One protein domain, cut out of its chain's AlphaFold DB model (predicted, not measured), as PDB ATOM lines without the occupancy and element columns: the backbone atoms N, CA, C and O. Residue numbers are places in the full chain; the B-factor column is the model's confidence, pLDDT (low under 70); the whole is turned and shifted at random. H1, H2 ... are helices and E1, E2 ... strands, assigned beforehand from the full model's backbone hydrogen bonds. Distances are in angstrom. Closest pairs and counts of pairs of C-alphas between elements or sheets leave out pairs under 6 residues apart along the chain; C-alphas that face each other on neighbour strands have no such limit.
ATOM      1  N   PRO A 165      -4.210  34.140 -44.729       81.88
ATOM      2  CA  PRO A 165      -5.006  33.340 -43.798       81.88
ATOM      3  C   PRO A 165      -4.697  33.606 -42.319       81.88
ATOM      4  O   PRO A 165      -5.625  33.767 -41.531       81.88
ATOM      5  N   LEU A 166      -3.418  33.728 -41.947       80.56
ATOM      6  CA  LEU A 166      -3.008  34.007 -40.567       80.56
ATOM      7  C   LEU A 166      -3.461  35.402 -40.113       80.56
ATOM      8  O   LEU A 166      -3.934  35.596 -38.996       80.56
ATOM      9  N   LEU A 167      -3.371  36.384 -41.010       78.06
ATOM     10  CA  LEU A 167      -3.830  37.746 -40.744       78.06
ATOM     11  C   LEU A 167      -5.342  37.807 -40.555       78.06
ATOM     12  O   LEU A 167      -5.813  38.461 -39.622       78.06
ATOM     13  N   LYS A 168      -6.095  37.123 -41.422       83.94
ATOM     14  CA  LYS A 168      -7.547  36.991 -41.296       83.94
ATOM     15  C   LYS A 168      -7.907  36.336 -39.963       83.94
ATOM     16  O   LYS A 168      -8.732  36.883 -39.241       83.94
ATOM     17  N   PHE A 169      -7.241  35.238 -39.606       85.62
ATOM     18  CA  PHE A 169      -7.447  34.543 -38.337       85.62
ATOM     19  C   PHE A 169      -7.261  35.477 -37.133       85.62
ATOM     20  O   PHE A 169      -8.183  35.630 -36.336       85.62
ATOM     21  N   ASN A 170      -6.134  36.194 -37.049       83.38
ATOM     22  CA  ASN A 170      -5.864  37.124 -35.943       83.38
ATOM     23  C   ASN A 170      -6.915  38.239 -35.847       83.38
ATOM     24  O   ASN A 170      -7.304  38.652 -34.759       83.38
ATOM     25  N   ILE A 171      -7.401  38.724 -36.992       84.44
ATOM     26  CA  ILE A 171      -8.469  39.725 -37.035       84.44
ATOM     27  C   ILE A 171      -9.779  39.172 -36.472       84.44
ATOM     28  O   ILE A 171     -10.461  39.884 -35.740       84.44
ATOM     29  N   LEU A 172     -10.146  37.949 -36.847       88.69
ATOM     30  CA  LEU A 172     -11.368  37.330 -36.355       88.69
ATOM     31  C   LEU A 172     -11.254  37.054 -34.854       88.69
ATOM     32  O   LEU A 172     -12.167  37.401 -34.115       88.69
ATOM     33  N   VAL A 173     -10.104  36.565 -34.381       86.81
ATOM     34  CA  VAL A 173      -9.834  36.421 -32.942       86.81
ATOM     35  C   VAL A 173     -10.024  37.751 -32.212       86.81
ATOM     36  O   VAL A 173     -10.701  37.775 -31.192       86.81
ATOM     37  N   ASP A 174      -9.510  38.866 -32.739       84.75
ATOM     38  CA  ASP A 174      -9.725  40.190 -32.137       84.75
ATOM     39  C   ASP A 174     -11.215  40.571 -32.048       84.75
ATOM     40  O   ASP A 174     -11.633  41.153 -31.049       84.75
ATOM     41  N   ILE A 175     -12.006  40.262 -33.084       87.44
ATOM     42  CA  ILE A 175     -13.451  40.551 -33.127       87.44
ATOM     43  C   ILE A 175     -14.204  39.702 -32.096       87.44
ATOM     44  O   ILE A 175     -15.080  40.215 -31.404       87.44
ATOM     45  N   PHE A 176     -13.855  38.422 -31.972       88.19
ATOM     46  CA  PHE A 176     -14.586  37.459 -31.145       88.19
ATOM     47  C   PHE A 176     -13.994  37.252 -29.744       88.19
ATOM     48  O   PHE A 176     -14.579  36.538 -28.940       88.19
ATOM     49  N   LYS A 177     -12.883  37.914 -29.390       84.31
ATOM     50  CA  LYS A 177     -12.180  37.737 -28.101       84.31
ATOM     51  C   LYS A 177     -13.071  37.908 -26.866       84.31
ATOM     52  O   LYS A 177     -12.791  37.324 -25.824       84.31
ATOM     53  N   LEU A 178     -14.096  38.752 -26.967       69.50
ATOM     54  CA  LEU A 178     -15.018  39.062 -25.872       69.50
ATOM     55  C   LEU A 178     -16.235  38.134 -25.829       69.50
ATOM     56  O   LEU A 178     -17.001  38.188 -24.873       69.50
ATOM     57  N   VAL A 179     -16.428  37.300 -26.850       69.50
ATOM     58  CA  VAL A 179     -17.571  36.399 -26.935       69.50
ATOM     59  C   VAL A 179     -17.303  35.175 -26.056       69.50
ATOM     60  O   VAL A 179     -16.302  34.485 -26.256       69.50
ATOM     61  N   PRO A 180     -18.170  34.874 -25.071       64.62
ATOM     62  CA  PRO A 180     -18.050  33.656 -24.293       64.62
ATOM     63  C   PRO A 180     -18.096  32.459 -25.236       64.62
ATOM     64  O   PRO A 180     -19.057  32.298 -25.989       64.62
ATOM     65  N   THR A 181     -17.083  31.596 -25.175       63.88
ATOM     66  CA  THR A 181     -17.100  30.351 -25.940       63.88
ATOM     67  C   THR A 181     -18.341  29.565 -25.512       63.88
ATOM     68  O   THR A 181     -18.496  29.305 -24.309       63.88
ATOM     69  N   PRO A 182     -19.256  29.212 -26.433       55.50
ATOM     70  CA  PRO A 182     -20.482  28.530 -26.058       55.50
ATOM     71  C   PRO A 182     -20.114  27.174 -25.454       55.50
ATOM     72  O   PRO A 182     -19.702  26.247 -26.151       55.50
ATOM     73  N   PRO A 190     -29.685  35.658 -26.928       73.88
ATOM     74  CA  PRO A 190     -30.464  36.618 -27.692       73.88
ATOM     75  C   PRO A 190     -29.590  37.229 -28.792       73.88
ATOM     76  O   PRO A 190     -28.420  37.556 -28.574       73.88
ATOM     77  N   GLN A 191     -30.144  37.305 -30.001       84.25
ATOM     78  CA  GLN A 191     -29.477  37.931 -31.136       84.25
ATOM     79  C   GLN A 191     -29.847  39.409 -31.175       84.25
ATOM     80  O   GLN A 191     -31.014  39.770 -31.030       84.25
ATOM     81  N   SER A 192     -28.843  40.244 -31.401       85.88
ATOM     82  CA  SER A 192     -29.018  41.660 -31.684       85.88
ATOM     83  C   SER A 192     -28.920  41.897 -33.187       85.88
ATOM     84  O   SER A 192     -28.280  41.141 -33.926       85.88
ATOM     85  N   ARG A 193     -29.575  42.961 -33.642       86.25
ATOM     86  CA  ARG A 193     -29.633  43.386 -35.035       86.25
ATOM     87  C   ARG A 193     -29.222  44.843 -35.149       86.25
ATOM     88  O   ARG A 193     -29.729  45.702 -34.442       86.25
ATOM     89  N   ILE A 194     -28.340  45.142 -36.090       83.19
ATOM     90  CA  ILE A 194     -28.021  46.512 -36.487       83.19
ATOM     91  C   ILE A 194     -28.563  46.696 -37.897       83.19
ATOM     92  O   ILE A 194     -28.061  46.094 -38.845       83.19
ATOM     93  N   VAL A 195     -29.600  47.516 -38.034       80.44
ATOM     94  CA  VAL A 195     -30.275  47.793 -39.300       80.44
ATOM     95  C   VAL A 195     -29.745  49.092 -39.887       80.44
ATOM     96  O   VAL A 195     -30.107  50.183 -39.461       80.44
ATOM     97  N   ILE A 196     -28.925  48.985 -40.919       75.75
ATOM     98  CA  ILE A 196     -28.325  50.109 -41.631       75.75
ATOM     99  C   ILE A 196     -29.166  50.430 -42.865       75.75
ATOM    100  O   ILE A 196     -29.259  49.619 -43.778       75.75
ATOM    101  N   SER A 197     -29.768  51.618 -42.918       68.62
ATOM    102  CA  SER A 197     -30.595  52.085 -44.041       68.62
ATOM    103  C   SER A 197     -29.977  53.310 -44.706       68.62
ATOM    104  O   SER A 197     -29.645  54.282 -44.029       68.62
ATOM    105  N   PHE A 198     -29.871  53.322 -46.034       63.34
ATOM    106  CA  PHE A 198     -29.352  54.475 -46.778       63.34
ATOM    107  C   PHE A 198     -30.508  55.303 -47.317       63.34
ATOM    108  O   PHE A 198     -31.351  54.798 -48.063       63.34
ATOM    109  N   ALA A 199     -30.535  56.594 -46.982       55.72
ATOM    110  CA  ALA A 199     -31.532  57.495 -47.541       55.72
ATOM    111  C   ALA A 199     -31.361  57.572 -49.068       55.72
ATOM    112  O   ALA A 199     -30.259  57.822 -49.569       55.72
ATOM    113  N   SER A 200     -32.442  57.361 -49.829       48.88
ATOM    114  CA  SER A 200     -32.417  57.700 -51.249       48.88
ATOM    115  C   SER A 200     -32.218  59.208 -51.383       48.88
ATOM    116  O   SER A 200     -32.815  59.990 -50.650       48.88
ATOM    117  N   GLN A 201     -31.423  59.631 -52.365       45.81
ATOM    118  CA  GLN A 201     -31.277  61.050 -52.717       45.81
ATOM    119  C   GLN A 201     -32.608  61.711 -53.139       45.81
ATOM    120  O   GLN A 201     -32.648  62.916 -53.348       45.81
ATOM    121  N   SER A 202     -33.686  60.932 -53.284       39.22
ATOM    122  CA  SER A 202     -34.973  61.354 -53.833       39.22
ATOM    123  C   SER A 202     -36.069  61.627 -52.798       39.22
ATOM    124  O   SER A 202     -37.124  62.103 -53.193       39.22
ATOM    125  N   ALA A 203     -35.854  61.365 -51.506       41.16
ATOM    126  CA  ALA A 203     -36.870  61.594 -50.475       41.16
ATOM    127  C   ALA A 203     -36.358  62.558 -49.399       41.16
ATOM    128  O   ALA A 203     -36.083  62.185 -48.257       41.16
ATOM    129  N   VAL A 204     -36.235  63.830 -49.781       42.34
ATOM    130  CA  VAL A 204     -36.291  64.949 -48.834       42.34
ATOM    131  C   VAL A 204     -37.766  65.167 -48.496       42.34
ATOM    132  O   VAL A 204     -38.358  66.143 -48.926       42.34
ATOM    133  N   GLU A 205     -38.388  64.236 -47.776       40.28
ATOM    134  CA  GLU A 205     -39.714  64.457 -47.192       40.28
ATOM    135  C   GLU A 205     -39.803  63.777 -45.816       40.28
ATOM    136  O   GLU A 205     -40.006  62.576 -45.669       40.28
ATOM    137  N   ALA A 206     -39.517  64.596 -44.801       43.47
ATOM    138  CA  ALA A 206     -40.333  64.786 -43.601       43.47
ATOM    139  C   ALA A 206     -40.825  63.562 -42.794       43.47
ATOM    140  O   ALA A 206     -41.964  63.554 -42.338       43.47
ATOM    141  N   ALA A 207     -39.961  62.592 -42.489       45.84
ATOM    142  CA  ALA A 207     -40.137  61.792 -41.270       45.84
ATOM    143  C   ALA A 207     -39.172  62.301 -40.182       45.84
ATOM    144  O   ALA A 207     -37.994  62.518 -40.500       45.84
ATOM    145  N   PRO A 208     -39.612  62.497 -38.920       46.44
ATOM    146  CA  PRO A 208     -38.683  62.729 -37.822       46.44
ATOM    147  C   PRO A 208     -37.716  61.547 -37.786       46.44
ATOM    148  O   PRO A 208     -38.130  60.392 -37.702       46.44
ATOM    149  N   ASN A 209     -36.425  61.837 -37.955       46.38
ATOM    150  CA  ASN A 209     -35.398  60.808 -37.900       46.38
ATOM    151  C   ASN A 209     -35.536  60.081 -36.553       46.38
ATOM    152  O   ASN A 209     -35.585  60.770 -35.528       46.38
ATOM    153  N   PRO A 210     -35.585  58.737 -36.514       47.59
ATOM    154  CA  PRO A 210     -35.395  58.041 -35.252       47.59
ATOM    155  C   PRO A 210     -34.069  58.519 -34.645       47.59
ATOM    156  O   PRO A 210     -33.102  58.786 -35.368       47.59
ATOM    157  N   ILE A 211     -34.060  58.703 -33.325       39.44
ATOM    158  CA  ILE A 211     -32.861  59.059 -32.561       39.44
ATOM    159  C   ILE A 211     -31.759  58.063 -32.955       39.44
ATOM    160  O   ILE A 211     -31.998  56.862 -32.946       39.44
ATOM    161  N   GLY A 212     -30.593  58.567 -33.372       41.09
ATOM    162  CA  GLY A 212     -29.547  57.740 -33.987       41.09
ATOM    163  C   GLY A 212     -29.519  57.797 -35.520       41.09
ATOM    164  O   GLY A 212     -29.340  56.791 -36.185       41.09
ATOM    165  N   SER A 213     -29.692  58.961 -36.148       38.72
ATOM    166  CA  SER A 213     -29.360  59.115 -37.575       38.72
ATOM    167  C   SER A 213     -27.872  59.441 -37.765       38.72
ATOM    168  O   SER A 213     -27.346  60.348 -37.123       38.72
ATOM    169  N   PHE A 214     -27.212  58.708 -38.661       46.62
ATOM    170  CA  PHE A 214     -25.766  58.631 -38.870       46.62
ATOM    171  C   PHE A 214     -25.303  59.306 -40.172       46.62
ATOM    172  O   PHE A 214     -26.043  59.419 -41.153       46.62
ATOM    173  N   GLU A 215     -24.032  59.705 -40.221       44.72
ATOM    174  CA  GLU A 215     -23.432  60.333 -41.404       44.72
ATOM    175  C   GLU A 215     -22.188  59.555 -41.850       44.72
ATOM    176  O   GLU A 215     -21.154  59.534 -41.178       44.72
ATOM    177  N   LEU A 216     -22.291  58.909 -43.013       49.47
ATOM    178  CA  LEU A 216     -21.209  58.203 -43.695       49.47
ATOM    179  C   LEU A 216     -21.345  58.473 -45.196       49.47
ATOM    180  O   LEU A 216     -22.405  58.266 -45.787       49.47
ATOM    181  N   ASN A 217     -20.270  58.945 -45.832       56.06
ATOM    182  CA  ASN A 217     -20.261  59.123 -47.284       56.06
ATOM    183  C   ASN A 217     -20.242  57.757 -48.006       56.06
ATOM    184  O   ASN A 217     -19.863  56.734 -47.433       56.06
ATOM    185  N   SER A 218     -20.626  57.732 -49.288       61.25
ATOM    186  CA  SER A 218     -20.740  56.486 -50.070       61.25
ATOM    187  C   SER A 218     -19.434  55.685 -50.145       61.25
ATOM    188  O   SER A 218     -19.462  54.463 -50.175       61.25
ATOM    189  N   LYS A 219     -18.276  56.355 -50.095       60.47
ATOM    190  CA  LYS A 219     -16.964  55.689 -50.092       60.47
ATOM    191  C   LYS A 219     -16.654  54.993 -48.769       60.47
ATOM    192  O   LYS A 219     -16.056  53.923 -48.776       60.47
ATOM    193  N   GLY A 220     -17.022  55.597 -47.638       64.25
ATOM    194  CA  GLY A 220     -16.885  54.976 -46.319       64.25
ATOM    195  C   GLY A 220     -17.700  53.690 -46.234       64.25
ATOM    196  O   GLY A 220     -17.210  52.677 -45.744       64.25
ATOM    197  N   TYR A 221     -18.892  53.711 -46.825       71.81
ATOM    198  CA  TYR A 221     -19.730  52.532 -46.963       71.81
ATOM    199  C   TYR A 221     -19.110  51.416 -47.801       71.81
ATOM    200  O   TYR A 221     -18.969  50.297 -47.307       71.81
ATOM    201  N   ASP A 222     -18.705  51.722 -49.036       70.19
ATOM    202  CA  ASP A 222     -18.104  50.731 -49.934       70.19
ATOM    203  C   ASP A 222     -16.883  50.069 -49.284       70.19
ATOM    204  O   ASP A 222     -16.659  48.864 -49.415       70.19
ATOM    205  N   ASN A 223     -16.123  50.858 -48.524       71.19
ATOM    206  CA  ASN A 223     -14.987  50.380 -47.763       71.19
ATOM    207  C   ASN A 223     -15.392  49.427 -46.629       71.19
ATOM    208  O   ASN A 223     -14.812  48.352 -46.528       71.19
ATOM    209  N   ILE A 224     -16.381  49.774 -45.803       76.38
ATOM    210  CA  ILE A 224     -16.867  48.879 -44.738       76.38
ATOM    211  C   ILE A 224     -17.382  47.568 -45.346       76.38
ATOM    212  O   ILE A 224     -16.997  46.494 -44.896       76.38
ATOM    213  N   MET A 225     -18.173  47.628 -46.419       81.19
ATOM    214  CA  MET A 225     -18.693  46.419 -47.068       81.19
ATOM    215  C   MET A 225     -17.606  45.559 -47.692       81.19
ATOM    216  O   MET A 225     -17.680  44.331 -47.633       81.19
ATOM    217  N   SER A 226     -16.592  46.180 -48.291       78.38
ATOM    218  CA  SER A 226     -15.440  45.441 -48.790       78.38
ATOM    219  C   SER A 226     -14.676  44.769 -47.651       78.38
ATOM    220  O   SER A 226     -14.210  43.650 -47.845       78.38
ATOM    221  N   ASP A 227     -14.563  45.412 -46.487       81.12
ATOM    222  CA  ASP A 227     -13.918  44.817 -45.317       81.12
ATOM    223  C   ASP A 227     -14.690  43.593 -44.819       81.12
ATOM    224  O   ASP A 227     -14.132  42.508 -44.683       81.12
ATOM    225  N   LEU A 228     -16.006  43.736 -44.651       86.81
ATOM    226  CA  LEU A 228     -16.882  42.658 -44.198       86.81
ATOM    227  C   LEU A 228     -16.842  41.439 -45.137       86.81
ATOM    228  O   LEU A 228     -16.746  40.309 -44.664       86.81
ATOM    229  N   ARG A 229     -16.819  41.652 -46.460       85.69
ATOM    230  CA  ARG A 229     -16.671  40.572 -47.458       85.69
ATOM    231  C   ARG A 229     -15.310  39.881 -47.419       85.69
ATOM    232  O   ARG A 229     -15.193  38.721 -47.789       85.69
ATOM    233  N   VAL A 230     -14.258  40.598 -47.036       84.00
ATOM    234  CA  VAL A 230     -12.914  40.021 -46.892       84.00
ATOM    235  C   VAL A 230     -12.836  39.141 -45.637       84.00
ATOM    236  O   VAL A 230     -12.121  38.135 -45.621       84.00
ATOM    237  N   LEU A 231     -13.590  39.497 -44.596       86.00
ATOM    238  CA  LEU A 231     -13.695  38.727 -43.357       86.00
ATOM    239  C   LEU A 231     -14.646  37.534 -43.464       86.00
ATOM    240  O   LEU A 231     -14.459  36.558 -42.739       86.00
ATOM    241  N   SER A 232     -15.612  37.565 -44.381       88.19
ATOM    242  CA  SER A 232     -16.571  36.476 -44.548       88.19
ATOM    243  C   SER A 232     -15.932  35.193 -45.084       88.19
ATOM    244  O   SER A 232     -14.877  35.202 -45.728       88.19
ATOM    245  N   GLU A 233     -16.557  34.057 -44.789       78.62
ATOM    246  CA  GLU A 233     -16.149  32.736 -45.308       78.62
ATOM    247  C   GLU A 233     -17.209  32.119 -46.213       78.62
ATOM    248  O   GLU A 233     -16.887  31.369 -47.130       78.62
ATOM    249  N   THR A 234     -18.468  32.482 -45.986       76.62
ATOM    250  CA  THR A 234     -19.628  31.961 -46.698       76.62
ATOM    251  C   THR A 234     -20.321  33.090 -47.445       76.62
ATOM    252  O   THR A 234     -20.408  34.204 -46.941       76.62
ATOM    253  N   LEU A 235     -20.796  32.809 -48.656       84.00
ATOM    254  CA  LEU A 235     -21.637  33.701 -49.450       84.00
ATOM    255  C   LEU A 235     -22.817  32.867 -49.939       84.00
ATOM    256  O   LEU A 235     -22.603  31.823 -50.558       84.00
ATOM    257  N   ASP A 236     -24.034  33.301 -49.639       83.88
ATOM    258  CA  ASP A 236     -25.238  32.646 -50.134       83.88
ATOM    259  C   ASP A 236     -25.614  33.146 -51.542       83.88
ATOM    260  O   ASP A 236     -25.054  34.108 -52.079       83.88
ATOM    261  N   GLU A 237     -26.583  32.481 -52.165       82.31
ATOM    262  CA  GLU A 237     -27.076  32.837 -53.502       82.31
ATOM    263  C   GLU A 237     -27.772  34.210 -53.545       82.31
ATOM    264  O   GLU A 237     -27.876  34.823 -54.611       82.31
ATOM    265  N   SER A 238     -28.212  34.710 -52.388       81.81
ATOM    266  CA  SER A 238     -28.864  36.011 -52.225       81.81
ATOM    267  C   SER A 238     -27.857  37.156 -52.041       81.81
ATOM    268  O   SER A 238     -28.242  38.324 -52.052       81.81
ATOM    269  N   GLY A 239     -26.561  36.845 -51.916       82.88
ATOM    270  CA  GLY A 239     -25.495  37.813 -51.670       82.88
ATOM    271  C   GLY A 239     -25.272  38.152 -50.192       82.88
ATOM    272  O   GLY A 239     -24.427  39.004 -49.907       82.88
ATOM    273  N   ASN A 240     -25.976  37.487 -49.273       88.56
ATOM    274  CA  ASN A 240     -25.722  37.555 -47.838       88.56
ATOM    275  C   ASN A 240     -24.496  36.710 -47.487       88.56
ATOM    276  O   ASN A 240     -24.128  35.777 -48.206       88.56
ATOM    277  N   PHE A 241     -23.849  37.018 -46.369       90.31
ATOM    278  CA  PHE A 241     -22.623  36.327 -45.986       90.31
ATOM    279  C   PHE A 241     -22.432  36.250 -44.473       90.31
ATOM    280  O   PHE A 241     -22.905  37.103 -43.723       90.31
ATOM    281  N   GLY A 242     -21.723  35.210 -44.028       90.12
ATOM    282  CA  GLY A 242     -21.417  34.961 -42.621       90.12
ATOM    283  C   GLY A 242     -19.950  35.222 -42.281       90.12
ATOM    284  O   GLY A 242     -19.042  34.870 -43.043       90.12
ATOM    285  N   ILE A 243     -19.720  35.811 -41.108       90.31
ATOM    286  CA  ILE A 243     -18.412  35.912 -40.457       90.31
ATOM    287  C   ILE A 243     -18.407  34.912 -39.297       90.31
ATOM    288  O   ILE A 243     -19.220  35.005 -38.373       90.31
ATOM    289  N   HIS A 244     -17.507  33.933 -39.371       89.00
ATOM    290  CA  HIS A 244     -17.404  32.858 -38.390       89.00
ATOM    291  C   HIS A 244     -16.396  33.209 -37.297       89.00
ATOM    292  O   HIS A 244     -15.356  33.816 -37.565       89.00
ATOM    293  N   ASP A 245     -16.722  32.813 -36.068       86.38
ATOM    294  CA  ASP A 245     -15.764  32.816 -34.971       86.38
ATOM    295  C   ASP A 245     -14.812  31.623 -35.159       86.38
ATOM    296  O   ASP A 245     -15.281  30.482 -35.177       86.38
ATOM    297  N   PRO A 246     -13.493  31.849 -35.305       84.62
ATOM    298  CA  PRO A 246     -12.522  30.778 -35.502       84.62
ATOM    299  C   PRO A 246     -12.434  29.809 -34.314       84.62
ATOM    300  O   PRO A 246     -11.906  28.711 -34.472       84.62
ATOM    301  N   ALA A 247     -12.913  30.207 -33.130       81.12
ATOM    302  CA  ALA A 247     -12.965  29.364 -31.939       81.12
ATOM    303  C   ALA A 247     -14.306  28.623 -31.771       81.12
ATOM    304  O   ALA A 247     -14.406  27.729 -30.927       81.12
ATOM    305  N   ALA A 248     -15.333  28.976 -32.549       75.06
ATOM    306  CA  ALA A 248     -16.654  28.366 -32.481       75.06
ATOM    307  C   ALA A 248     -16.799  27.217 -33.496       75.06
ATOM    308  O   ALA A 248     -16.114  27.189 -34.522       75.06
ATOM    309  N   PRO A 249     -17.708  26.251 -33.253       68.50
ATOM    310  CA  PRO A 249     -18.065  25.276 -34.277       68.50
ATOM    311  C   PRO A 249     -18.559  25.989 -35.544       68.50
ATOM    312  O   PRO A 249     -19.223  27.020 -35.468       68.50
ATOM    313  N   ALA A 250     -18.267  25.407 -36.710       62.91
ATOM    314  CA  ALA A 250     -18.469  26.027 -38.025       62.91
ATOM    315  C   ALA A 250     -19.908  26.507 -38.323       62.91
ATOM    316  O   ALA A 250     -20.107  27.255 -39.276       62.91
ATOM    317  N   TYR A 251     -20.909  26.119 -37.526       62.44
ATOM    318  CA  TYR A 251     -22.293  26.567 -37.660       62.44
ATOM    319  C   TYR A 251     -22.975  26.755 -36.297       62.44
ATOM    320  O   TYR A 251     -22.805  25.900 -35.422       62.44
ATOM    321  N   PRO A 252     -23.834  27.785 -36.139       67.44
ATOM    322  CA  PRO A 252     -24.107  28.899 -37.068       67.44
ATOM    323  C   PRO A 252     -22.989  29.972 -37.085       67.44
ATOM    324  O   PRO A 252     -22.160  29.991 -36.178       67.44
ATOM    325  N   PRO A 253     -22.943  30.869 -38.096       73.12
ATOM    326  CA  PRO A 253     -22.006  31.996 -38.106       73.12
ATOM    327  C   PRO A 253     -22.206  32.915 -36.892       73.12
ATOM    328  O   PRO A 253     -23.333  33.119 -36.439       73.12
ATOM    329  N   GLY A 254     -21.109  33.494 -36.392       84.00
ATOM    330  CA  GLY A 254     -21.134  34.403 -35.239       84.00
ATOM    331  C   GLY A 254     -21.747  35.767 -35.567       84.00
ATOM    332  O   GLY A 254     -22.384  36.383 -34.710       84.00
ATOM    333  N   ILE A 255     -21.581  36.221 -36.815       91.06
ATOM    334  CA  ILE A 255     -22.233  37.413 -37.368       91.06
ATOM    335  C   ILE A 255     -22.740  37.090 -38.774       91.06
ATOM    336  O   ILE A 255     -21.992  36.589 -39.616       91.06
ATOM    337  N   TYR A 256     -23.996  37.415 -39.043       91.94
ATOM    338  CA  TYR A 256     -24.649  37.288 -40.335       91.94
ATOM    339  C   TYR A 256     -24.894  38.670 -40.943       91.94
ATOM    340  O   TYR A 256     -25.346  39.589 -40.259       91.94
ATOM    341  N   VAL A 257     -24.571  38.833 -42.225       91.62
ATOM    342  CA  VAL A 257     -24.720  40.093 -42.959       91.62
ATOM    343  C   VAL A 257     -25.745  39.909 -44.064       91.62
ATOM    344  O   VAL A 257     -25.484  39.216 -45.047       91.62
ATOM    345  N   ILE A 258     -26.897  40.553 -43.905       90.19
ATOM    346  CA  ILE A 258     -28.023  40.496 -44.837       90.19
ATOM    347  C   ILE A 258     -27.988  41.731 -45.733       90.19
ATOM    348  O   ILE A 258     -27.926  42.858 -45.236       90.19
ATOM    349  N   THR A 259     -28.032  41.525 -47.048       85.62
ATOM    350  CA  THR A 259     -27.986  42.584 -48.073       85.62
ATOM    351  C   THR A 259     -29.105  42.442 -49.110       85.62
ATOM    352  O   THR A 259     -28.967  42.891 -50.248       85.62
ATOM    353  N   ASP A 260     -30.189  41.770 -48.733       74.19
ATOM    354  CA  ASP A 260     -31.327  41.394 -49.580       74.19
ATOM    355  C   ASP A 260     -32.105  42.591 -50.152       74.19
ATOM    356  O   ASP A 260     -32.767  42.483 -51.186       74.19
ATOM    357  N   GLN A 261     -32.003  43.752 -49.508       69.81
ATOM    358  CA  GLN A 261     -32.691  44.968 -49.909       69.81
ATOM    359  C   GLN A 261     -31.716  46.014 -50.462       69.81
ATOM    360  O   GLN A 261     -30.699  46.338 -49.837       69.81
ATOM    361  N   PRO A 262     -32.027  46.631 -51.619       66.31
ATOM    362  CA  PRO A 262     -31.229  47.730 -52.130       66.31
ATOM    363  C   PRO A 262     -31.249  48.850 -51.092       66.31
ATOM    364  O   PRO A 262     -32.318  49.356 -50.762       66.31
ATOM    365  N   ARG A 263     -30.065  49.250 -50.608       67.62
ATOM    366  CA  ARG A 263     -29.887  50.315 -49.599       67.62
ATOM    367  C   ARG A 263     -30.311  49.942 -48.178       67.62
ATOM    368  O   ARG A 263     -30.548  50.844 -47.373       67.62
ATOM    369  N   LYS A 264     -30.339  48.656 -47.840       77.69
ATOM    370  CA  LYS A 264     -30.448  48.214 -46.451       77.69
ATOM    371  C   LYS A 264     -29.481  47.070 -46.187       77.69
ATOM    372  O   LYS A 264     -29.360  46.157 -46.995       77.69
ATOM    373  N   ILE A 265     -28.786  47.149 -45.062       83.75
ATOM    374  CA  ILE A 265     -27.940  46.076 -44.551       83.75
ATOM    375  C   ILE A 265     -28.362  45.770 -43.138       83.75
ATOM    376  O   ILE A 265     -28.624  46.683 -42.361       83.75
ATOM    377  N   ILE A 266     -28.404  44.492 -42.806       87.50
ATOM    378  CA  ILE A 266     -28.674  44.048 -41.448       87.50
ATOM    379  C   ILE A 266     -27.475  43.230 -40.991       87.50
ATOM    380  O   ILE A 266     -27.105  42.257 -41.645       87.50
ATOM    381  N   LEU A 267     -26.852  43.652 -39.894       90.75
ATOM    382  CA  LEU A 267     -25.874  42.846 -39.171       90.75
ATOM    383  C   LEU A 267     -26.617  42.147 -38.039       90.75
ATOM    384  O   LEU A 267     -27.187  42.820 -37.186       90.75
ATOM    385  N   GLU A 268     -26.629  40.824 -38.038       91.19
ATOM    386  CA  GLU A 268     -27.308  40.007 -37.035       91.19
ATOM    387  C   GLU A 268     -26.293  39.108 -36.335       91.19
ATOM    388  O   GLU A 268     -25.469  38.469 -36.981       91.19
ATOM    389  N   GLY A 269     -26.313  39.061 -35.008       88.88
ATOM    390  CA  GLY A 269     -25.358  38.257 -34.251       88.88
ATOM    391  C   GLY A 269     -25.496  38.452 -32.750       88.88
ATOM    392  O   GLY A 269     -26.381  39.162 -32.277       88.88
ATOM    393  N   GLN A 270     -24.616  37.821 -31.978       88.19
ATOM    394  CA  GLN A 270     -24.537  38.100 -30.544       88.19
ATOM    395  C   GLN A 270     -24.054  39.537 -30.312       88.19
ATOM    396  O   GLN A 270     -23.151  40.003 -31.009       88.19
ATOM    397  N   ALA A 271     -24.610  40.221 -29.305       86.50
ATOM    398  CA  ALA A 271     -24.270  41.615 -28.999       86.50
ATOM    399  C   ALA A 271     -22.752  41.834 -28.865       86.50
ATOM    400  O   ALA A 271     -22.202  42.732 -29.494       86.50
ATOM    401  N   LEU A 272     -22.051  40.946 -28.151       86.56
ATOM    402  CA  LEU A 272     -20.598  41.023 -27.952       86.56
ATOM    403  C   LEU A 272     -19.795  40.873 -29.253       86.56
ATOM    404  O   LEU A 272     -18.787  41.555 -29.432       86.56
ATOM    405  N   ALA A 273     -20.251  40.027 -30.179       88.56
ATOM    406  CA  ALA A 273     -19.616  39.876 -31.487       88.56
ATOM    407  C   ALA A 273     -19.793  41.144 -32.336       88.56
ATOM    408  O   ALA A 273     -18.852  41.616 -32.976       88.56
ATOM    409  N   LEU A 274     -20.999  41.722 -32.310       89.88
ATOM    410  CA  LEU A 274     -21.292  42.977 -32.993       89.88
ATOM    411  C   LEU A 274     -20.474  44.131 -32.400       89.88
ATOM    412  O   LEU A 274     -19.855  44.868 -33.162       89.88
ATOM    413  N   ILE A 275     -20.378  44.242 -31.071       88.12
ATOM    414  CA  ILE A 275     -19.525  45.231 -30.391       88.12
ATOM    415  C   ILE A 275     -18.063  45.064 -30.824       88.12
ATOM    416  O   ILE A 275     -17.438  46.034 -31.249       88.12
ATOM    417  N   GLY A 276     -17.527  43.839 -30.811       87.88
ATOM    418  CA  GLY A 276     -16.158  43.568 -31.261       87.88
ATOM    419  C   GLY A 276     -15.906  43.999 -32.712       87.88
ATOM    420  O   GLY A 276     -14.863  44.587 -33.026       87.88
ATOM    421  N   LEU A 277     -16.888  43.787 -33.594       89.06
ATOM    422  CA  LEU A 277     -16.845  44.260 -34.976       89.06
ATOM    423  C   LEU A 277     -16.850  45.798 -35.056       89.06
ATOM    424  O   LEU A 277     -16.014  46.371 -35.760       89.06
ATOM    425  N   LEU A 278     -17.746  46.476 -34.335       87.50
ATOM    426  CA  LEU A 278     -17.828  47.942 -34.316       87.50
ATOM    427  C   LEU A 278     -16.545  48.579 -33.764       87.50
ATOM    428  O   LEU A 278     -15.988  49.494 -34.383       87.50
ATOM    429  N   SER A 279     -15.997  48.021 -32.685       85.56
ATOM    430  CA  SER A 279     -14.793  48.535 -32.024       85.56
ATOM    431  C   SER A 279     -13.577  48.435 -32.929       85.56
ATOM    432  O   SER A 279     -12.729  49.337 -32.985       85.56
ATOM    433  N   ARG A 280     -13.513  47.365 -33.726       83.75
ATOM    434  CA  ARG A 280     -12.509  47.226 -34.774       83.75
ATOM    435  C   ARG A 280     -12.636  48.323 -35.828       83.75
ATOM    436  O   ARG A 280     -11.619  48.928 -36.170       83.75
ATOM    437  N   LEU A 281     -13.842  48.560 -36.346       78.56
ATOM    438  CA  LEU A 281     -14.086  49.585 -37.366       78.56
ATOM    439  C   LEU A 281     -13.744  50.992 -36.848       78.56
ATOM    440  O   LEU A 281     -13.285  51.837 -37.617       78.56
ATOM    441  N   ARG A 282     -13.915  51.227 -35.540       76.25
ATOM    442  CA  ARG A 282     -13.649  52.506 -34.872       76.25
ATOM    443  C   ARG A 282     -12.174  52.777 -34.580       76.25
ATOM    444  O   ARG A 282     -11.808  53.944 -34.480       76.25
ATOM    445  N   THR A 283     -11.319  51.759 -34.431       65.56
ATOM    446  CA  THR A 283      -9.970  51.985 -33.882       65.56
ATOM    447  C   THR A 283      -9.072  52.791 -34.851       65.56
ATOM    448  O   THR A 283      -8.699  52.264 -35.907       65.56
ATOM    449  N   PRO A 284      -8.646  54.026 -34.504       58.38
ATOM    450  CA  PRO A 284      -7.705  54.813 -35.311       58.38
ATOM    451  C   PRO A 284      -6.353  54.096 -35.445       58.38
ATOM    452  O   PRO A 284      -5.960  53.352 -34.549       58.38
ATOM    453  N   GLY A 285      -5.650  54.232 -36.575       55.62
ATOM    454  CA  GLY A 285      -4.426  53.463 -36.882       55.62
ATOM    455  C   GLY A 285      -4.648  51.961 -37.144       55.62
ATOM    456  O   GLY A 285      -3.856  51.330 -37.840       55.62
ATOM    457  N   LYS A 286      -5.781  51.421 -36.668       59.47
ATOM    458  CA  LYS A 286      -6.464  50.192 -37.090       59.47
ATOM    459  C   LYS A 286      -6.442  50.058 -38.612       59.47
ATOM    460  O   LYS A 286      -5.827  49.149 -39.149       59.47
ATOM    461  N   GLY A 287      -7.127  50.970 -39.300       59.94
ATOM    462  CA  GLY A 287      -7.462  50.866 -40.723       59.94
ATOM    463  C   GLY A 287      -8.532  49.805 -41.009       59.94
ATOM    464  O   GLY A 287      -8.871  49.003 -40.133       59.94
ATOM    465  N   LEU A 288      -8.968  49.688 -42.267       64.56
ATOM    466  CA  LEU A 288      -9.818  48.590 -42.771       64.56
ATOM    467  C   LEU A 288      -8.957  47.475 -43.402       64.56
ATOM    468  O   LEU A 288      -7.884  47.760 -43.942       64.56
ATOM    469  N   ALA A 289      -9.304  46.203 -43.197       59.31
ATOM    470  CA  ALA A 289      -8.486  45.048 -43.591       59.31
ATOM    471  C   ALA A 289      -8.385  44.880 -45.112       59.31
ATOM    472  O   ALA A 289      -7.323  44.508 -45.601       59.31
ATOM    473  N   HIS A 290      -9.433  45.210 -45.870       59.34
ATOM    474  CA  HIS A 290      -9.399  45.165 -47.341       59.34
ATOM    475  C   HIS A 290      -8.467  46.214 -47.968       59.34
ATOM    476  O   HIS A 290      -8.022  46.041 -49.102       59.34
ATOM    477  N   ALA A 291      -8.191  47.312 -47.258       49.16
ATOM    478  CA  ALA A 291      -7.486  48.471 -47.808       49.16
ATOM    479  C   ALA A 291      -5.987  48.526 -47.458       49.16
ATOM    480  O   ALA A 291      -5.236  49.275 -48.085       49.16
ATOM    481  N   ALA A 292      -5.540  47.720 -46.496       50.91
ATOM    482  CA  ALA A 292      -4.135  47.586 -46.132       50.91
ATOM    483  C   ALA A 292      -3.727  46.114 -46.213       50.91
ATOM    484  O   ALA A 292      -4.315  45.279 -45.526       50.91
ATOM    485  N   LYS A 293      -2.675  45.796 -46.981       51.03
ATOM    486  CA  LYS A 293      -1.960  44.529 -46.782       51.03
ATOM    487  C   LYS A 293      -1.247  44.658 -45.446       51.03
ATOM    488  O   LYS A 293      -0.177  45.258 -45.350       51.03
ATOM    489  N   ARG A 294      -1.909  44.203 -44.389       55.94
ATOM    490  CA  ARG A 294      -1.302  44.146 -43.063       55.94
ATOM    491  C   ARG A 294      -0.396  42.945 -43.009       55.94
ATOM    492  O   ARG A 294      -0.701  41.941 -43.630       55.94
ATOM    493  N   PHE A 295       0.679  43.062 -42.266       55.59
ATOM    494  CA  PHE A 295       1.523  41.956 -41.861       55.59
ATOM    495  C   PHE A 295       1.953  42.237 -40.423       55.59
ATOM    496  O   PHE A 295       1.906  43.375 -39.964       55.59
ATOM    497  N   PHE A 296       2.273  41.197 -39.677       49.62
ATOM    498  CA  PHE A 296       2.968  41.344 -38.407       49.62
ATOM    499  C   PHE A 296       4.464  41.292 -38.708       49.62
ATOM    500  O   PHE A 296       4.867  40.541 -39.597       49.62
ATOM    501  N   ASP A 297       5.245  42.141 -38.053       54.28
ATOM    502  CA  ASP A 297       6.701  42.047 -38.101       54.28
ATOM    503  C   ASP A 297       7.226  41.009 -37.099       54.28
ATOM    504  O   ASP A 297       6.453  40.365 -36.382       54.28
ATOM    505  N   GLU A 298       8.549  40.871 -37.049       43.19
ATOM    506  CA  GLU A 298       9.285  39.930 -36.193       43.19
ATOM    507  C   GLU A 298       8.915  40.041 -34.707       43.19
ATOM    508  O   GLU A 298       9.013  39.079 -33.945       43.19
ATOM    509  N   THR A 299       8.478  41.225 -34.274       53.84
ATOM    510  CA  THR A 299       8.158  41.513 -32.873       53.84
ATOM    511  C   THR A 299       6.700  41.208 -32.526       53.84
ATOM    512  O   THR A 299       6.269  41.413 -31.390       53.84
ATOM    513  N   GLY A 300       5.918  40.727 -33.499       49.72
ATOM    514  CA  GLY A 300       4.466  40.632 -33.390       49.72
ATOM    515  C   GLY A 300       3.788  42.002 -33.450       49.72
ATOM    516  O   GLY A 300       2.585  42.107 -33.190       49.72
ATOM    517  N   GLU A 301       4.529  43.059 -33.798       48.88
ATOM    518  CA  GLU A 301       3.980  44.390 -33.983       48.88
ATOM    519  C   GLU A 301       3.323  44.471 -35.363       48.88
ATOM    520  O   GLU A 301       3.778  43.939 -36.377       48.88
ATOM    521  N   ARG A 302       2.165  45.120 -35.409       53.28
ATOM    522  CA  ARG A 302       1.354  45.179 -36.616       53.28
ATOM    523  C   ARG A 302       1.892  46.247 -37.566       53.28
ATOM    524  O   ARG A 302       1.800  47.435 -37.268       53.28
ATOM    525  N   LYS A 303       2.338  45.842 -38.753       57.84
ATOM    526  CA  LYS A 303       2.715  46.739 -39.854       57.84
ATOM    527  C   LYS A 303       1.650  46.740 -40.954       57.84
ATOM    528  O   LYS A 303       0.863  45.802 -41.123       57.84
ATOM    529  N   ALA A 304       1.583  47.834 -41.703       53.50
ATOM    530  CA  ALA A 304       0.636  48.003 -42.798       53.50
ATOM    531  C   ALA A 304       1.361  48.549 -44.027       53.50
ATOM    532  O   ALA A 304       1.937  49.627 -43.971       53.50
ATOM    533  N   VAL A 305       1.287  47.833 -45.152       50.09
ATOM    534  CA  VAL A 305       1.684  48.361 -46.463       50.09
ATOM    535  C   VAL A 305       0.421  48.726 -47.236       50.09
ATOM    536  O   VAL A 305      -0.446  47.887 -47.505       50.09
ATOM    537  N   GLY A 306       0.301  50.008 -47.576       51.56
ATOM    538  CA  GLY A 306      -0.856  50.576 -48.264       51.56
ATOM    539  C   GLY A 306      -1.379  51.836 -47.581       51.56
ATOM    540  O   GLY A 306      -0.803  52.339 -46.621       51.56
ATOM    541  N   ARG A 307      -2.482  52.384 -48.096       46.72
ATOM    542  CA  ARG A 307      -3.122  53.552 -47.485       46.72
ATOM    543  C   ARG A 307      -3.984  53.090 -46.317       46.72
ATOM    544  O   ARG A 307      -4.904  52.299 -46.506       46.72
ATOM    545  N   VAL A 308      -3.714  53.614 -45.127       52.94
ATOM    546  CA  VAL A 308      -4.602  53.433 -43.977       52.94
ATOM    547  C   VAL A 308      -5.759  54.415 -44.119       52.94
ATOM    548  O   VAL A 308      -5.565  55.629 -44.189       52.94
ATOM    549  N   TYR A 309      -6.966  53.870 -44.203       55.22
ATOM    550  CA  TYR A 309      -8.206  54.631 -44.228       55.22
ATOM    551  C   TYR A 309      -8.844  54.561 -42.843       55.22
ATOM    552  O   TYR A 309      -9.120  53.470 -42.346       55.22
ATOM    553  N   GLU A 310      -9.042  55.718 -42.222       59.03
ATOM    554  CA  GLU A 310      -9.710  55.863 -40.927       59.03
ATOM    555  C   GLU A 310     -11.148  56.341 -41.153       59.03
ATOM    556  O   GLU A 310     -11.424  57.039 -42.127       59.03
ATOM    557  N   LEU A 311     -12.076  55.978 -40.271       65.50
ATOM    558  CA  LEU A 311     -13.401  56.597 -40.283       65.50
ATOM    559  C   LEU A 311     -13.294  58.062 -39.824       65.50
ATOM    560  O   LEU A 311     -12.383  58.433 -39.086       65.50
ATOM    561  N   GLY A 312     -14.216  58.917 -40.267       63.12
ATOM    562  CA  GLY A 312     -14.282  60.288 -39.759       63.12
ATOM    563  C   GLY A 312     -14.641  60.308 -38.268       63.12
ATOM    564  O   GLY A 312     -15.347  59.421 -37.791       63.12
ATOM    565  N   ALA A 313     -14.209  61.338 -37.535       69.06
ATOM    566  CA  ALA A 313     -14.465  61.454 -36.093       69.06
ATOM    567  C   ALA A 313     -15.966  61.405 -35.737       69.06
ATOM    568  O   ALA A 313     -16.346  60.803 -34.735       69.06
ATOM    569  N   GLY A 314     -16.826  61.983 -36.586       69.31
ATOM    570  CA  GLY A 314     -18.282  61.908 -36.428       69.31
ATOM    571  C   GLY A 314     -18.802  60.471 -36.499       69.31
ATOM    572  O   GLY A 314     -19.536  60.043 -35.613       69.31
ATOM    573  N   THR A 315     -18.349  59.702 -37.492       69.19
ATOM    574  CA  THR A 315     -18.670  58.276 -37.628       69.19
ATOM    575  C   THR A 315     -18.124  57.457 -36.456       69.19
ATOM    576  O   THR A 315     -18.818  56.583 -35.950       69.19
ATOM    577  N   MET A 316     -16.906  57.736 -35.982       73.88
ATOM    578  CA  MET A 316     -16.326  57.031 -34.830       73.88
ATOM    579  C   MET A 316     -17.168  57.223 -33.562       73.88
ATOM    580  O   MET A 316     -17.515  56.239 -32.915       73.88
ATOM    581  N   LYS A 317     -17.547  58.468 -33.240       78.19
ATOM    582  CA  LYS A 317     -18.419  58.791 -32.093       78.19
ATOM    583  C   LYS A 317     -19.799  58.141 -32.212       78.19
ATOM    584  O   LYS A 317     -20.447  57.796 -31.233       78.19
ATOM    585  N   GLN A 318     -20.266  57.995 -33.439       73.00
ATOM    586  CA  GLN A 318     -21.524  57.345 -33.752       73.00
ATOM    587  C   GLN A 318     -21.483  55.832 -33.514       73.00
ATOM    588  O   GLN A 318     -22.383  55.303 -32.871       73.00
ATOM    589  N   LEU A 319     -20.439  55.146 -33.989       79.12
ATOM    590  CA  LEU A 319     -20.249  53.720 -33.705       79.12
ATOM    591  C   LEU A 319     -20.151  53.461 -32.197       79.12
ATOM    592  O   LEU A 319     -20.744  52.509 -31.715       79.12
ATOM    593  N   GLU A 320     -19.490  54.353 -31.457       84.50
ATOM    594  CA  GLU A 320     -19.433  54.313 -29.989       84.50
ATOM    595  C   GLU A 320     -20.819  54.413 -29.333       84.50
ATOM    596  O   GLU A 320     -21.090  53.726 -28.354       84.50
ATOM    597  N   SER A 321     -21.731  55.215 -29.891       84.88
ATOM    598  CA  SER A 321     -23.113  55.279 -29.401       84.88
ATOM    599  C   SER A 321     -23.877  53.972 -29.633       84.88
ATOM    600  O   SER A 321     -24.676  53.592 -28.785       84.88
ATOM    601  N   ILE A 322     -23.646  53.297 -30.767       84.62
ATOM    602  CA  ILE A 322     -24.259  51.990 -31.063       84.62
ATOM    603  C   ILE A 322     -23.693  50.923 -30.122       84.62
ATOM    604  O   ILE A 322     -24.446  50.102 -29.610       84.62
ATOM    605  N   GLU A 323     -22.377  50.936 -29.887       87.38
ATOM    606  CA  GLU A 323     -21.721  50.048 -28.921       87.38
ATOM    607  C   GLU A 323     -22.352  50.198 -27.535       87.38
ATOM    608  O   GLU A 323     -22.793  49.205 -26.968       87.38
ATOM    609  N   ALA A 324     -22.500  51.429 -27.039       87.31
ATOM    610  CA  ALA A 324     -23.131  51.687 -25.744       87.31
ATOM    611  C   ALA A 324     -24.597  51.201 -25.683       87.31
ATOM    612  O   ALA A 324     -25.058  50.701 -24.656       87.31
ATOM    613  N   GLU A 325     -25.350  51.312 -26.781       86.25
ATOM    614  CA  GLU A 325     -26.722  50.791 -26.853       86.25
ATOM    615  C   GLU A 325     -26.766  49.253 -26.853       86.25
ATOM    616  O   GLU A 325     -27.646  48.655 -26.235       86.25
ATOM    617  N   LEU A 326     -25.799  48.598 -27.500       85.12
ATOM    618  CA  LEU A 326     -25.645  47.139 -27.467       85.12
ATOM    619  C   LEU A 326     -25.204  46.639 -26.085       85.12
ATOM    620  O   LEU A 326     -25.650  45.579 -25.663       85.12
ATOM    621  N   GLU A 327     -24.349  47.387 -25.384       86.56
ATOM    622  CA  GLU A 327     -23.851  47.044 -24.045       86.56
ATOM    623  C   GLU A 327     -24.921  47.159 -22.955       86.56
ATOM    624  O   GLU A 327     -24.868  46.450 -21.955       86.56
ATOM    625  N   THR A 328     -25.886  48.060 -23.125       84.88
ATOM    626  CA  THR A 328     -26.922  48.325 -22.113       84.88
ATOM    627  C   THR A 328     -28.114  47.373 -22.189       84.88
ATOM    628  O   THR A 328     -28.951  47.384 -21.285       84.88
ATOM    629  N   ARG A 329     -28.221  46.559 -23.249       78.94
ATOM    630  CA  ARG A 329     -29.394  45.717 -23.519       78.94
ATOM    631  C   ARG A 329     -29.039  44.233 -23.528       78.94
ATOM    632  O   ARG A 329     -28.456  43.727 -24.481       78.94
ATOM    633  N   ASP A 330     -29.491  43.530 -22.496       70.44
ATOM    634  CA  ASP A 330     -29.289  42.084 -22.338       70.44
ATOM    635  C   ASP A 330     -30.283  41.227 -23.153       70.44
ATOM    636  O   ASP A 330     -30.093  40.018 -23.289       70.44
ATOM    637  N   ASP A 331     -31.347  41.820 -23.707       73.81
ATOM    638  CA  ASP A 331     -32.509  41.114 -24.270       73.81
ATOM    639  C   ASP A 331     -32.523  40.976 -25.803       73.81
ATOM    640  O   ASP A 331     -33.528  40.562 -26.383       73.81
ATOM    641  N   GLY A 332     -31.395  41.240 -26.467       74.31
ATOM    642  CA  GLY A 332     -31.332  41.325 -27.926       74.31
ATOM    643  C   GLY A 332     -31.965  42.632 -28.391       74.31
ATOM    644  O   GLY A 332     -33.139  42.910 -28.151       74.31
ATOM    645  N   CYS A 333     -31.179  43.479 -29.042       80.19
ATOM    646  CA  CYS A 333     -31.634  44.809 -29.426       80.19
ATOM    647  C   CYS A 333     -31.577  45.010 -30.934       80.19
ATOM    648  O   CYS A 333     -30.707  44.470 -31.615       80.19
ATOM    649  N   GLU A 334     -32.519  45.794 -31.452       81.81
ATOM    650  CA  GLU A 334     -32.496  46.261 -32.830       81.81
ATOM    651  C   GLU A 334     -32.114  47.741 -32.851       81.81
ATOM    652  O   GLU A 334     -32.875  48.583 -32.374       81.81
ATOM    653  N   VAL A 335     -30.941  48.050 -33.401       75.75
ATOM    654  CA  VAL A 335     -30.436  49.419 -33.532       75.75
ATOM    655  C   VAL A 335     -30.610  49.883 -34.972       75.75
ATOM    656  O   VAL A 335     -30.096  49.258 -35.903       75.75
ATOM    657  N   TRP A 336     -31.324  50.991 -35.168       70.62
ATOM    658  CA  TRP A 336     -31.577  51.562 -36.489       70.62
ATOM    659  C   TRP A 336     -30.565  52.639 -36.830       70.62
ATOM    660  O   TRP A 336     -30.357  53.589 -36.085       70.62
ATOM    661  N   VAL A 337     -29.974  52.506 -38.010       65.56
ATOM    662  CA  VAL A 337     -28.829  53.291 -38.434       65.56
ATOM    663  C   VAL A 337     -29.109  53.919 -39.796       65.56
ATOM    664  O   VAL A 337     -28.913  53.302 -40.838       65.56
ATOM    665  N   LYS A 338     -29.587  55.171 -39.822       59.41
ATOM    666  CA  LYS A 338     -29.824  55.915 -41.077       59.41
ATOM    667  C   LYS A 338     -28.529  56.537 -41.587       59.41
ATOM    668  O   LYS A 338     -27.967  57.341 -40.871       59.41
ATOM    669  N   TRP A 339     -28.072  56.236 -42.802       65.44
ATOM    670  CA  TRP A 339     -26.860  56.827 -43.389       65.44
ATOM    671  C   TRP A 339     -27.210  57.914 -44.404       65.44
ATOM    672  O   TRP A 339     -27.950  57.674 -45.365       65.44
ATOM    673  N   VAL A 340     -26.666  59.115 -44.190       49.22
ATOM    674  CA  VAL A 340     -26.849  60.274 -45.073       49.22
ATOM    675  C   VAL A 340     -25.569  60.558 -45.858       49.22
ATOM    676  O   VAL A 340     -24.486  60.709 -45.292       49.22
ATOM    677  N   TYR A 341     -25.703  60.659 -47.183       40.31
ATOM    678  CA  TYR A 341     -24.614  61.037 -48.078       40.31
ATOM    679  C   TYR A 341     -24.272  62.520 -47.909       40.31
ATOM    680  O   TYR A 341     -24.987  63.393 -48.401       40.31
TER     681      TYR A 341
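AT A GLANCE: This is residues 165 to 182 and 190 to 341 of the 353 residues of an uncharacterized protein of Ampelomyces quisqualis (UniProt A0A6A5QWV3). A strongly twisted wall of six strands has helices over one face, where H3 and H4 run side by side in opposite ways and H2 lies beside the strands; H1 packs on H3 with its residues 174 to 176, on the side away from H4. Far from that wall, at one end of the long axis, is the small hairpin E6 and E7, and at the other end the loop of residues 202 to 208 sticks out. The printed part has 170 residues, with four named helices and eight named strands in the order H1 E1 E2 H2 E3 E4 E5 H3 E6 E7 H4 E8; the class is mixed, helices and strands. The large sheet is mixed, in the order E2 E8 E1 E5 E4 E3, and the small one is antiparallel. The whole is compact, with a radius of gyration of the C-alphas of 16.2 A, and only just elongated, with spans of 56 by 37 by 35 A.

IN THESE COORDINATES: In the large sheet, E2 is residues 213 to 215, E8 residues 334 to 340, 19.4 A long, and E1 residues 191 to 198, 22.8 A. Next come E5, residues 264 to 270, 19.8 A, E4, residues 255 to 261, 18.0 A, and E3, residues 241 to 243. C-alpha 191 is at (-29.477, 37.931, -31.136), and E8 ends with C-alpha 340 at (-26.849, 60.274, -45.073). The helices are H1, residues 165 to 176, 16.4 A, H2, residues 218 to 231, 20.3 A, H3, residues 271 to 282, 16.3 A, and H4, residues 313 to 327, 21.0 A. H1 begins with C-alpha 165 at (-5.006, 33.340, -43.798). The small sheet is E6, residues 293 to 296, and E7, residues 302 to 305.

HOW THE PARTS SIT: E1 is parallel to E8, with N 337 and O 195 2.7 A apart, and antiparallel to E5, with N 196 and O 265 2.7 A apart. Edge strand E2 is parallel to E8, with N 214 and O 338 at 2.7 A. E3, E4 and E5 form a meander, each strand the antiparallel neighbour of the one before: N 243 and O 255 are 2.8 A apart, and N 256 and O 268 2.7 A. H2, H3 and H4 are on one face of this sheet, making two layers, a sheet and its helices. H3 lies over E5 at a height over the sheet of 10.3 A, and H4 over E1 at 7.3 A. H2, at a height of 7.5 A, lies over none of the strands, but only just, with 2 of its C-alphas falling on E3. H3 and H4 touch at a shallow tilt of 12 degrees, opposite ways; their closest C-alphas, of Arg 282 and Met 316, are 5.3 A apart. H1 touches H3 with residues 174 to 176 alone, at a steep tilt of 61 degrees; the closest C-alphas are those of Ile 175 and Gly 276, 4.5 A. E6 and E7 form a hairpin, with N 303 and O 295 2.8 A apart, and the closest C-alphas of H1 and E6, of Leu 167 and Phe 295, are 6.9 A apart. In H1, H2, H3 and H4 every O i to N i+4 pair is within hydrogen-bond range.

THE WHOLE: The two C-alphas farthest apart are those of Ala 206 and Glu 298, 56.0 A. Residues 183 to 189 are not printed; across this cut, between H1 and E1, C-alphas 182 and 190 are 13.0 A apart. The links E1 to E2 and E3 to E4 are long. The mean pLDDT of the printed part is 71.1; 74 residues are under 70, among them residues 197 to 220 and 283 to 315.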